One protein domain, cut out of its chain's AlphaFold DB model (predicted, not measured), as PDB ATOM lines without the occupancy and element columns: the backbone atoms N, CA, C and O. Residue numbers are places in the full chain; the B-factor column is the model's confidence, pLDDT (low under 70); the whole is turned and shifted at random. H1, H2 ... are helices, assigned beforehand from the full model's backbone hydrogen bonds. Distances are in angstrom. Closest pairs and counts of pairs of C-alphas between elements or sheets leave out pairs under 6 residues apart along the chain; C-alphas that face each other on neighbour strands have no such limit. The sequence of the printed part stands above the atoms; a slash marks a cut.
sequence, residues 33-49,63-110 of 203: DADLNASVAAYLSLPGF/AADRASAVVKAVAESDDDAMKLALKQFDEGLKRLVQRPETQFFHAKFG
ATOM      1  N   ASP A  33     -15.657  34.473  34.856       53.22
ATOM      2  CA  ASP A  33     -14.955  35.204  35.938       53.22
ATOM      3  C   ASP A  33     -15.911  35.793  36.987       53.22
ATOM      4  O   ASP A  33     -15.537  36.005  38.142       53.22
ATOM      5  N   ALA A  34     -17.165  36.041  36.599       60.66
ATOM      6  CA  ALA A  34     -18.193  36.539  37.509       60.66
ATOM      7  C   ALA A  34     -18.557  35.498  38.582       60.66
ATOM      8  O   ALA A  34     -18.721  35.857  39.748       60.66
ATOM      9  N   ASP A  35     -18.603  34.219  38.198       63.91
ATOM     10  CA  ASP A  35     -18.865  33.097  39.104       63.91
ATOM     11  C   ASP A  35     -17.746  32.946  40.146       63.91
ATOM     12  O   ASP A  35     -18.012  32.835  41.340       63.91
ATOM     13  N   LEU A  36     -16.481  33.032  39.712       71.62
ATOM     14  CA  LEU A  36     -15.313  32.982  40.599       71.62
ATOM     15  C   LEU A  36     -15.281  34.172  41.565       71.62
ATOM     16  O   LEU A  36     -15.027  33.987  42.755       71.62
ATOM     17  N   ASN A  37     -15.590  35.380  41.086       77.31
ATOM     18  CA  ASN A  37     -15.706  36.567  41.936       77.31
ATOM     19  C   ASN A  37     -16.799  36.398  42.998       77.31
ATOM     20  O   ASN A  37     -16.578  36.747  44.156       77.31
ATOM     21  N   ALA A  38     -17.956  35.844  42.631       76.31
ATOM     22  CA  ALA A  38     -19.040  35.577  43.572       76.31
ATOM     23  C   ALA A  38     -18.635  34.521  44.615       76.31
ATOM     24  O   ALA A  38     -18.854  34.724  45.808       76.31
ATOM     25  N   SER A  39     -17.970  33.443  44.190       74.75
ATOM     26  CA  SER A  39     -17.452  32.386  45.068       74.75
ATOM     27  C   SER A  39     -16.394  32.907  46.054       74.75
ATOM     28  O   SER A  39     -16.433  32.583  47.243       74.75
ATOM     29  N   VAL A  40     -15.475  33.769  45.605       77.31
ATOM     30  CA  VAL A  40     -14.460  34.398  46.472       77.31
ATOM     31  C   VAL A  40     -15.091  35.435  47.405       77.31
ATOM     32  O   VAL A  40     -14.726  35.506  48.578       77.31
ATOM     33  N   ALA A  41     -16.074  36.207  46.936       77.94
ATOM     34  CA  ALA A  41     -16.810  37.152  47.774       77.94
ATOM     35  C   ALA A  41     -17.612  36.434  48.867       77.94
ATOM     36  O   ALA A  41     -17.603  36.871  50.019       77.94
ATOM     37  N   ALA A  42     -18.250  35.310  48.530       75.56
ATOM     38  CA  ALA A  42     -18.933  34.453  49.492       75.56
ATOM     39  C   ALA A  42     -17.948  33.935  50.543       75.56
ATOM     40  O   ALA A  42     -18.232  34.048  51.733       75.56
ATOM     41  N   TYR A  43     -16.766  33.470  50.120       72.81
ATOM     42  CA  TYR A  43     -15.711  33.010  51.024       72.81
ATOM     43  C   TYR A  43     -15.245  34.093  52.010       72.81
ATOM     44  O   TYR A  43     -15.174  33.861  53.216       72.81
ATOM     45  N   LEU A  44     -14.990  35.304  51.511       75.38
ATOM     46  CA  LEU A  44     -14.587  36.461  52.322       75.38
ATOM     47  C   LEU A  44     -15.695  36.970  53.256       75.38
ATOM     48  O   LEU A  44     -15.414  37.744  54.167       75.38
ATOM     49  N   SER A  45     -16.940  36.551  53.027       75.56
ATOM     50  CA  SER A  45     -18.099  36.926  53.838       75.56
ATOM     51  C   SER A  45     -18.424  35.899  54.931       75.56
ATOM     52  O   SER A  45     -19.351  36.128  55.710       75.56
ATOM     53  N   LEU A  46     -17.692  34.774  55.024       75.31
ATOM     54  CA  LEU A  46     -17.929  33.785  56.081       75.31
ATOM     55  C   LEU A  46     -17.569  34.342  57.472       75.31
ATOM     56  O   LEU A  46     -16.487  34.908  57.659       75.31
ATOM     57  N   PRO A  47     -18.419  34.103  58.491       67.50
ATOM     58  CA  PRO A  47     -18.098  34.439  59.872       67.50
ATOM     59  C   PRO A  47     -16.798  33.750  60.313       67.50
ATOM     60  O   PRO A  47     -16.674  32.531  60.229       67.50
ATOM     61  N   GLY A  48     -15.825  34.532  60.790       61.72
ATOM     62  CA  GLY A  48     -14.519  34.032  61.240       61.72
ATOM     63  C   GLY A  48     -13.383  34.147  60.216       61.72
ATOM     64  O   GLY A  48     -12.226  33.993  60.600       61.72
ATOM     65  N   PHE A  49     -13.670  34.497  58.956       63.41
ATOM     66  CA  PHE A  49     -12.655  34.745  57.925       63.41
ATOM     67  C   PHE A  49     -12.255  36.230  57.859       63.41
ATOM     68  O   PHE A  49     -12.493  36.929  56.880       63.41
ATOM     69  N   ALA A  63     -16.790  43.540  49.999       70.44
ATOM     70  CA  ALA A  63     -16.335  42.160  49.791       70.44
ATOM     71  C   ALA A  63     -16.264  41.784  48.300       70.44
ATOM     72  O   ALA A  63     -15.337  41.092  47.881       70.44
ATOM     73  N   ALA A  64     -17.189  42.306  47.489       70.69
ATOM     74  CA  ALA A  64     -17.193  42.136  46.038       70.69
ATOM     75  C   ALA A  64     -15.967  42.778  45.359       70.69
ATOM     76  O   ALA A  64     -15.345  42.159  44.495       70.69
ATOM     77  N   ASP A  65     -15.566  43.975  45.798       74.75
ATOM     78  CA  ASP A  65     -14.399  44.680  45.250       74.75
ATOM     79  C   ASP A  65     -13.099  43.943  45.602       74.75
ATOM     80  O   ASP A  65     -12.197  43.810  44.773       74.75
ATOM     81  N   ARG A  66     -13.023  43.389  46.821       72.88
ATOM     82  CA  ARG A  66     -11.893  42.555  47.263       72.88
ATOM     83  C   ARG A  66     -11.816  41.250  46.483       72.88
ATOM     84  O   ARG A  66     -10.734  40.867  46.055       72.88
ATOM     85  N   ALA A  67     -12.948  40.589  46.268       76.12
ATOM     86  CA  ALA A  67     -13.003  39.359  45.491       76.12
ATOM     87  C   ALA A  67     -12.557  39.585  44.044       76.12
ATOM     88  O   ALA A  67     -11.713  38.845  43.543       76.12
ATOM     89  N   SER A  68     -13.031  40.665  43.415       77.75
ATOM     90  CA  SER A  68     -12.595  41.038  42.069       77.75
ATOM     91  C   SER A  68     -11.097  41.340  42.004       77.75
ATOM     92  O   SER A  68     -10.464  41.013  41.002       77.75
ATOM     93  N   ALA A  69     -10.517  41.954  43.038       76.62
ATOM     94  CA  ALA A  69      -9.082  42.213  43.099       76.62
ATOM     95  C   ALA A  69      -8.264  40.922  43.269       76.62
ATOM     96  O   ALA A  69      -7.244  40.759  42.606       76.62
ATOM     97  N   VAL A  70      -8.728  39.987  44.104       75.50
ATOM     98  CA  VAL A  70      -8.069  38.690  44.328       75.50
ATOM     99  C   VAL A  70      -8.111  37.827  43.071       75.50
ATOM    100  O   VAL A  70      -7.077  37.325  42.644       75.50
ATOM    101  N   VAL A  71      -9.274  37.690  42.435       78.50
ATOM    102  CA  VAL A  71      -9.406  36.905  41.196       78.50
ATOM    103  C   VAL A  71      -8.569  37.515  40.077       78.50
ATOM    104  O   VAL A  71      -7.899  36.781  39.354       78.50
ATOM    105  N   LYS A  72      -8.515  38.849  39.980       79.00
ATOM    106  CA  LYS A  72      -7.644  39.536  39.022       79.00
ATOM    107  C   LYS A  72      -6.157  39.301  39.312       79.00
ATOM    108  O   LYS A  72      -5.419  38.962  38.395       79.00
ATOM    109  N   ALA A  73      -5.731  39.402  40.570       73.62
ATOM    110  CA  ALA A  73      -4.350  39.133  40.970       73.62
ATOM    111  C   ALA A  73      -3.936  37.677  40.699       73.62
ATOM    112  O   ALA A  73      -2.812  37.415  40.283       73.62
ATOM    113  N   VAL A  74      -4.853  36.724  40.878       72.62
ATOM    114  CA  VAL A  74      -4.611  35.306  40.578       72.62
ATOM    115  C   VAL A  74      -4.601  35.054  39.069       72.62
ATOM    116  O   VAL A  74      -3.769  34.290  38.582       72.62
ATOM    117  N   ALA A  75      -5.472  35.714  38.305       74.81
ATOM    118  CA  ALA A  75      -5.476  35.627  36.847       74.81
ATOM    119  C   ALA A  75      -4.163  36.151  36.239       74.81
ATOM    120  O   ALA A  75      -3.634  35.533  35.314       74.81
ATOM    121  N   GLU A  76      -3.631  37.240  36.800       77.88
ATOM    122  CA  GLU A  76      -2.367  37.874  36.405       77.88
ATOM    123  C   GLU A  76      -1.120  37.167  36.971       77.88
ATOM    124  O   GLU A  76      -0.017  37.417  36.494       77.88
ATOM    125  N   SER A  77      -1.269  36.268  37.951       71.81
ATOM    126  CA  SER A  77      -0.158  35.463  38.473       71.81
ATOM    127  C   SER A  77       0.207  34.311  37.529       71.81
ATOM    128  O   SER A  77      -0.674  33.685  36.943       71.81
ATOM    129  N   ASP A  78       1.491  33.969  37.429       72.31
ATOM    130  CA  ASP A  78       1.977  32.788  36.688       72.31
ATOM    131  C   ASP A  78       1.783  31.460  37.455       72.31
ATOM    132  O   ASP A  78       2.266  30.409  37.034       72.31
ATOM    133  N   ASP A  79       1.084  31.479  38.595       78.06
ATOM    134  CA  ASP A  79       0.846  30.288  39.411       78.06
ATOM    135  C   ASP A  79      -0.363  29.485  38.899       78.06
ATOM    136  O   ASP A  79      -1.524  29.704  39.269       78.06
ATOM    137  N   ASP A  80      -0.078  28.516  38.030       79.31
ATOM    138  CA  ASP A  80      -1.077  27.601  37.475       79.31
ATOM    139  C   ASP A  80      -1.722  26.693  38.535       79.31
ATOM    140  O   ASP A  80      -2.885  26.298  38.384       79.31
ATOM    141  N   ALA A  81      -1.016  26.385  39.629       80.94
ATOM    142  CA  ALA A  81      -1.562  25.566  40.708       80.94
ATOM    143  C   ALA A  81      -2.647  26.334  41.474       80.94
ATOM    144  O   ALA A  81      -3.711  25.781  41.762       80.94
ATOM    145  N   MET A  82      -2.426  27.627  41.729       78.38
ATOM    146  CA  MET A  82      -3.416  28.493  42.378       78.38
ATOM    147  C   MET A  82      -4.664  28.696  41.504       78.38
ATOM    148  O   MET A  82      -5.792  28.610  42.000       78.38
ATOM    149  N   LYS A  83      -4.493  28.878  40.187       80.88
ATOM    150  CA  LYS A  83      -5.617  28.953  39.232       80.88
ATOM    151  C   LYS A  83      -6.433  27.661  39.205       80.88
ATOM    152  O   LYS A  83      -7.662  27.711  39.135       80.88
ATOM    153  N   LEU A  84      -5.770  26.504  39.257       82.06
ATOM    154  CA  LEU A  84      -6.443  25.207  39.299       82.06
ATOM    155  C   LEU A  84      -7.212  25.010  40.613       82.06
ATOM    156  O   LEU A  84      -8.359  24.570  40.577       82.06
ATOM    157  N   ALA A  85      -6.620  25.382  41.749       82.62
ATOM    158  CA  ALA A  85      -7.256  25.269  43.060       82.62
ATOM    159  C   ALA A  85      -8.540  26.111  43.159       82.62
ATOM    160  O   ALA A  85      -9.563  25.613  43.627       82.62
ATOM    161  N   LEU A  86      -8.532  27.349  42.651       83.31
ATOM    162  CA  LEU A  86      -9.737  28.191  42.615       83.31
ATOM    163  C   LEU A  86     -10.827  27.615  41.710       83.31
ATOM    164  O   LEU A  86     -12.000  27.640  42.073       83.31
ATOM    165  N   LYS A  87     -10.450  27.048  40.559       84.69
ATOM    166  CA  LYS A  87     -11.403  26.356  39.679       84.69
ATOM    167  C   LYS A  87     -12.023  25.136  40.360       84.69
ATOM    168  O   LYS A  87     -13.229  24.940  40.265       84.69
ATOM    169  N   GLN A  88     -11.225  24.337  41.069       85.75
ATOM    170  CA  GLN A  88     -11.716  23.178  41.823       85.75
ATOM    171  C   GLN A  88     -12.625  23.586  42.986       85.75
ATOM    172  O   GLN A  88     -13.612  22.907  43.264       85.75
ATOM    173  N   PHE A  89     -12.317  24.702  43.644       83.56
ATOM    174  CA  PHE A  89     -13.158  25.274  44.689       83.56
ATOM    175  C   PHE A  89     -14.522  25.719  44.141       83.56
ATOM    176  O   PHE A  89     -15.550  25.307  44.679       83.56
ATOM    177  N   ASP A  90     -14.541  26.475  43.040       83.44
ATOM    178  CA  ASP A  90     -15.778  26.902  42.370       83.44
ATOM    179  C   ASP A  90     -16.630  25.700  41.928       83.44
ATOM    180  O   ASP A  90     -17.834  25.629  42.186       83.44
ATOM    181  N   GLU A  91     -15.993  24.687  41.340       84.00
ATOM    182  CA  GLU A  91     -16.671  23.456  40.938       84.00
ATOM    183  C   GLU A  91     -17.225  22.679  42.149       84.00
ATOM    184  O   GLU A  91     -18.313  22.102  42.084       84.00
ATOM    185  N   GLY A  92     -16.509  22.685  43.277       82.38
ATOM    186  CA  GLY A  92     -16.956  22.109  44.545       82.38
ATOM    187  C   GLY A  92     -18.203  22.800  45.103       82.38
ATOM    188  O   GLY A  92     -19.143  22.115  45.514       82.38
ATOM    189  N   LEU A  93     -18.254  24.135  45.055       81.19
ATOM    190  CA  LEU A  93     -19.429  24.913  45.459       81.19
ATOM    191  C   LEU A  93     -20.628  24.644  44.544       81.19
ATOM    192  O   LEU A  93     -21.721  24.364  45.033       81.19
ATOM    193  N   LYS A  94     -20.421  24.628  43.222       82.75
ATOM    194  CA  LYS A  94     -21.474  24.292  42.246       82.75
ATOM    195  C   LYS A  94     -22.039  22.892  42.484       82.75
ATOM    196  O   LYS A  94     -23.256  22.713  42.498       82.75
ATOM    197  N   ARG A  95     -21.175  21.907  42.747       80.06
ATOM    198  CA  ARG A  95     -21.605  20.546  43.108       80.06
ATOM    199  C   ARG A  95     -22.382  20.510  44.415       80.06
ATOM    200  O   ARG A  95     -23.337  19.749  44.504       80.06
ATOM    201  N   LEU A  96     -21.991  21.301  45.412       75.56
ATOM    202  CA  LEU A  96     -22.697  21.379  46.690       75.56
ATOM    203  C   LEU A  96     -24.108  21.953  46.515       75.56
ATOM    204  O   LEU A  96     -25.050  21.397  47.067       75.56
ATOM    205  N   VAL A  97     -24.273  23.000  45.703       74.50
ATOM    206  CA  VAL A  97     -25.588  23.595  45.391       74.50
ATOM    207  C   VAL A  97     -26.486  22.629  44.611       74.50
ATOM    208  O   VAL A  97     -27.694  22.608  44.811       74.50
ATOM    209  N   GLN A  98     -25.914  21.782  43.753       74.50
ATOM    210  CA  GLN A  98     -26.678  20.803  42.969       74.50
ATOM    211  C   GLN A  98     -27.113  19.561  43.760       74.50
ATOM    212  O   GLN A  98     -27.863  18.738  43.228       74.50
ATOM    213  N   ARG A  99     -26.657  19.390  45.006       76.06
ATOM    214  CA  ARG A  99     -27.027  18.229  45.819       76.06
ATOM    215  C   ARG A  99     -28.528  18.224  46.145       76.06
ATOM    216  O   ARG A  99     -29.117  19.269  46.403       76.06
ATOM    217  N   PRO A 100     -29.175  17.050  46.178       66.12
ATOM    218  CA  PRO A 100     -30.587  16.974  46.538       66.12
ATOM    219  C   PRO A 100     -30.837  17.508  47.955       66.12
ATOM    220  O   PRO A 100     -31.837  18.179  48.191       66.12
ATOM    221  N   GLU A 101     -29.908  17.305  48.894       71.31
ATOM    222  CA  GLU A 101     -30.021  17.805  50.268       71.31
ATOM    223  C   GLU A 101     -30.038  19.337  50.342       71.31
ATOM    224  O   GLU A 101     -30.769  19.905  51.154       71.31
ATOM    225  N   THR A 102     -29.272  20.018  49.486       63.75
ATOM    226  CA  THR A 102     -29.288  21.483  49.423       63.75
ATOM    227  C   THR A 102     -30.566  21.986  48.768       63.75
ATOM    228  O   THR A 102     -31.123  22.961  49.262       63.75
ATOM    229  N   GLN A 103     -31.129  21.285  47.779       62.47
ATOM    230  CA  GLN A 103     -32.457  21.607  47.226       62.47
ATOM    231  C   GLN A 103     -33.560  21.542  48.294       62.47
ATOM    232  O   GLN A 103     -34.408  22.433  48.356       62.47
ATOM    233  N   PHE A 104     -33.520  20.547  49.192       59.56
ATOM    234  CA  PHE A 104     -34.433  20.490  50.342       59.56
ATOM    235  C   PHE A 104     -34.241  21.676  51.292       59.56
ATOM    236  O   PHE A 104     -35.223  22.214  51.800       59.56
ATOM    237  N   PHE A 105     -33.000  22.107  51.525       62.03
ATOM    238  CA  PHE A 105     -32.713  23.292  52.336       62.03
ATOM    239  C   PHE A 105     -33.200  24.586  51.673       62.03
ATOM    240  O   PHE A 105     -33.839  25.394  52.342       62.03
ATOM    241  N   HIS A 106     -32.980  24.763  50.369       63.06
ATOM    242  CA  HIS A 106     -33.499  25.907  49.614       63.06
ATOM    243  C   HIS A 106     -35.034  25.957  49.664       63.06
ATOM    244  O   HIS A 106     -35.596  27.004  49.975       63.06
ATOM    245  N   ALA A 107     -35.711  24.821  49.468       60.31
ATOM    246  CA  ALA A 107     -37.172  24.734  49.528       60.31
ATOM    247  C   ALA A 107     -37.741  24.949  50.943       60.31
ATOM    248  O   ALA A 107     -38.830  25.496  51.094       60.31
ATOM    249  N   LYS A 108     -37.021  24.516  51.987       58.00
ATOM    250  CA  LYS A 108     -37.487  24.585  53.380       58.00
ATOM    251  C   LYS A 108     -37.172  25.916  54.066       58.00
ATOM    252  O   LYS A 108     -37.934  26.335  54.931       58.00
ATOM    253  N   PHE A 109     -36.068  26.562  53.699       64.19
ATOM    254  CA  PHE A 109     -35.585  27.793  54.335       64.19
ATOM    255  C   PHE A 109     -35.606  29.016  53.405       64.19
ATOM    256  O   PHE A 109     -35.222  30.100  53.833       64.19
ATOM    257  N   GLY A 110     -36.095  28.867  52.169       57.50
ATOM    258  CA  GLY A 110     -36.444  29.986  51.291       57.50
ATOM    259  C   GLY A 110     -35.254  30.832  50.847       57.50
ATOM    260  O   GLY A 110     -35.352  32.054  50.825       57.50
TER     261      GLY A 110
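AT A GLANCE: This is residues 33 to 49 and 63 to 110 of the 203 residues of an uncharacterized protein of Rugamonas sp. FT81W (UniProt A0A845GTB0). What is the shape? The long helix H3 and the helix H2 make an open V joined by a tight link, and H1 sits in its mouth, packing on H2 and crossing H3 nearly at right angles. From the other end of H3, H4 turns off as a separate arm, touching no helix. What is it made of, and how large is it? The printed part has 65 residues, with four named helices in the order H1, H2, H3, H4 and no named strand, in the class all helix. It is loose, with a radius of gyration of the C-alphas of 13.7 A, and spans 43 by 22 by 21 A.

HOW THE PARTS SIT: What touches the longest helix, H3, residues 80 to 97? H1, residues 33 to 44, touches it and is about perpendicular to it at 80 degrees; the closest C-alphas, those of Ser 39 and Asp 90, are 6.3 A apart. H1 touches H3 with residues 35 to 39 alone, and H3 touches H1 with residues 86 to 93 alone. How does H2, residues 63 to 76, stand to these two? H2 and H1 touch at a steep tilt of 57 degrees, opposite ways, and their closest C-alphas, those of Ala 41 and Ala 67, are 5.0 A apart. H2 and H3 only just touch, with 3 pairs of C-alphas within 8 A, and touch only at the corner by their link, with Val 74 and Lys 83 closest at 6.6 A between C-alphas; they run opposite ways at a steep tilt of 43 degrees. Where is H4, residues 100 to 109? It is close to H3 but not clearly touching, with the C-alphas of Leu 96 and Thr 102 closest at 7.1 A, and it runs the same way at a steep tilt of 63 degrees. H4 is apart from H1 and from H2. What do the backbones show? In H1, H2, H3 and H4 every O i to N i+4 pair is within hydrogen-bond range.

IN THESE COORDINATES: Where does H3 run? It goes from C-alpha 80 at (-1.077, 27.601, 37.475) to C-alpha 97 at (-25.588, 23.595, 45.391), a length of 26.1 A. How long are the others? From first to last C-alpha, H2 measures 19.8 A, H1 16.4 A and H4 14.2 A. Where do the first and last helices begin and end? H1 begins at C-alpha 33, at (-14.955, 35.204, 35.938), and H4 ends at C-alpha 109, at (-35.585, 27.793, 54.335).

THE WHOLE: Which C-alphas are farthest apart, and what stands free? Those of Asp 78 and Lys 108 are 43.6 A apart. Residues 76 to 81 stand free, and so do residues 98 to 104, of which 100 to 104 belong to H4. Is there a cut? Residues 50 to 62 are not printed, on the link from H1 to H2, and C-alphas 49 and 63 are 11.6 A apart across it. The links H2 to H3 and H3 to H4 are tight. Where is confidence low? The mean pLDDT of the printed part is 73.5, and residues 33 to 35, 47 to 49, 100 and 102 to 110 of this predicted model are under 70.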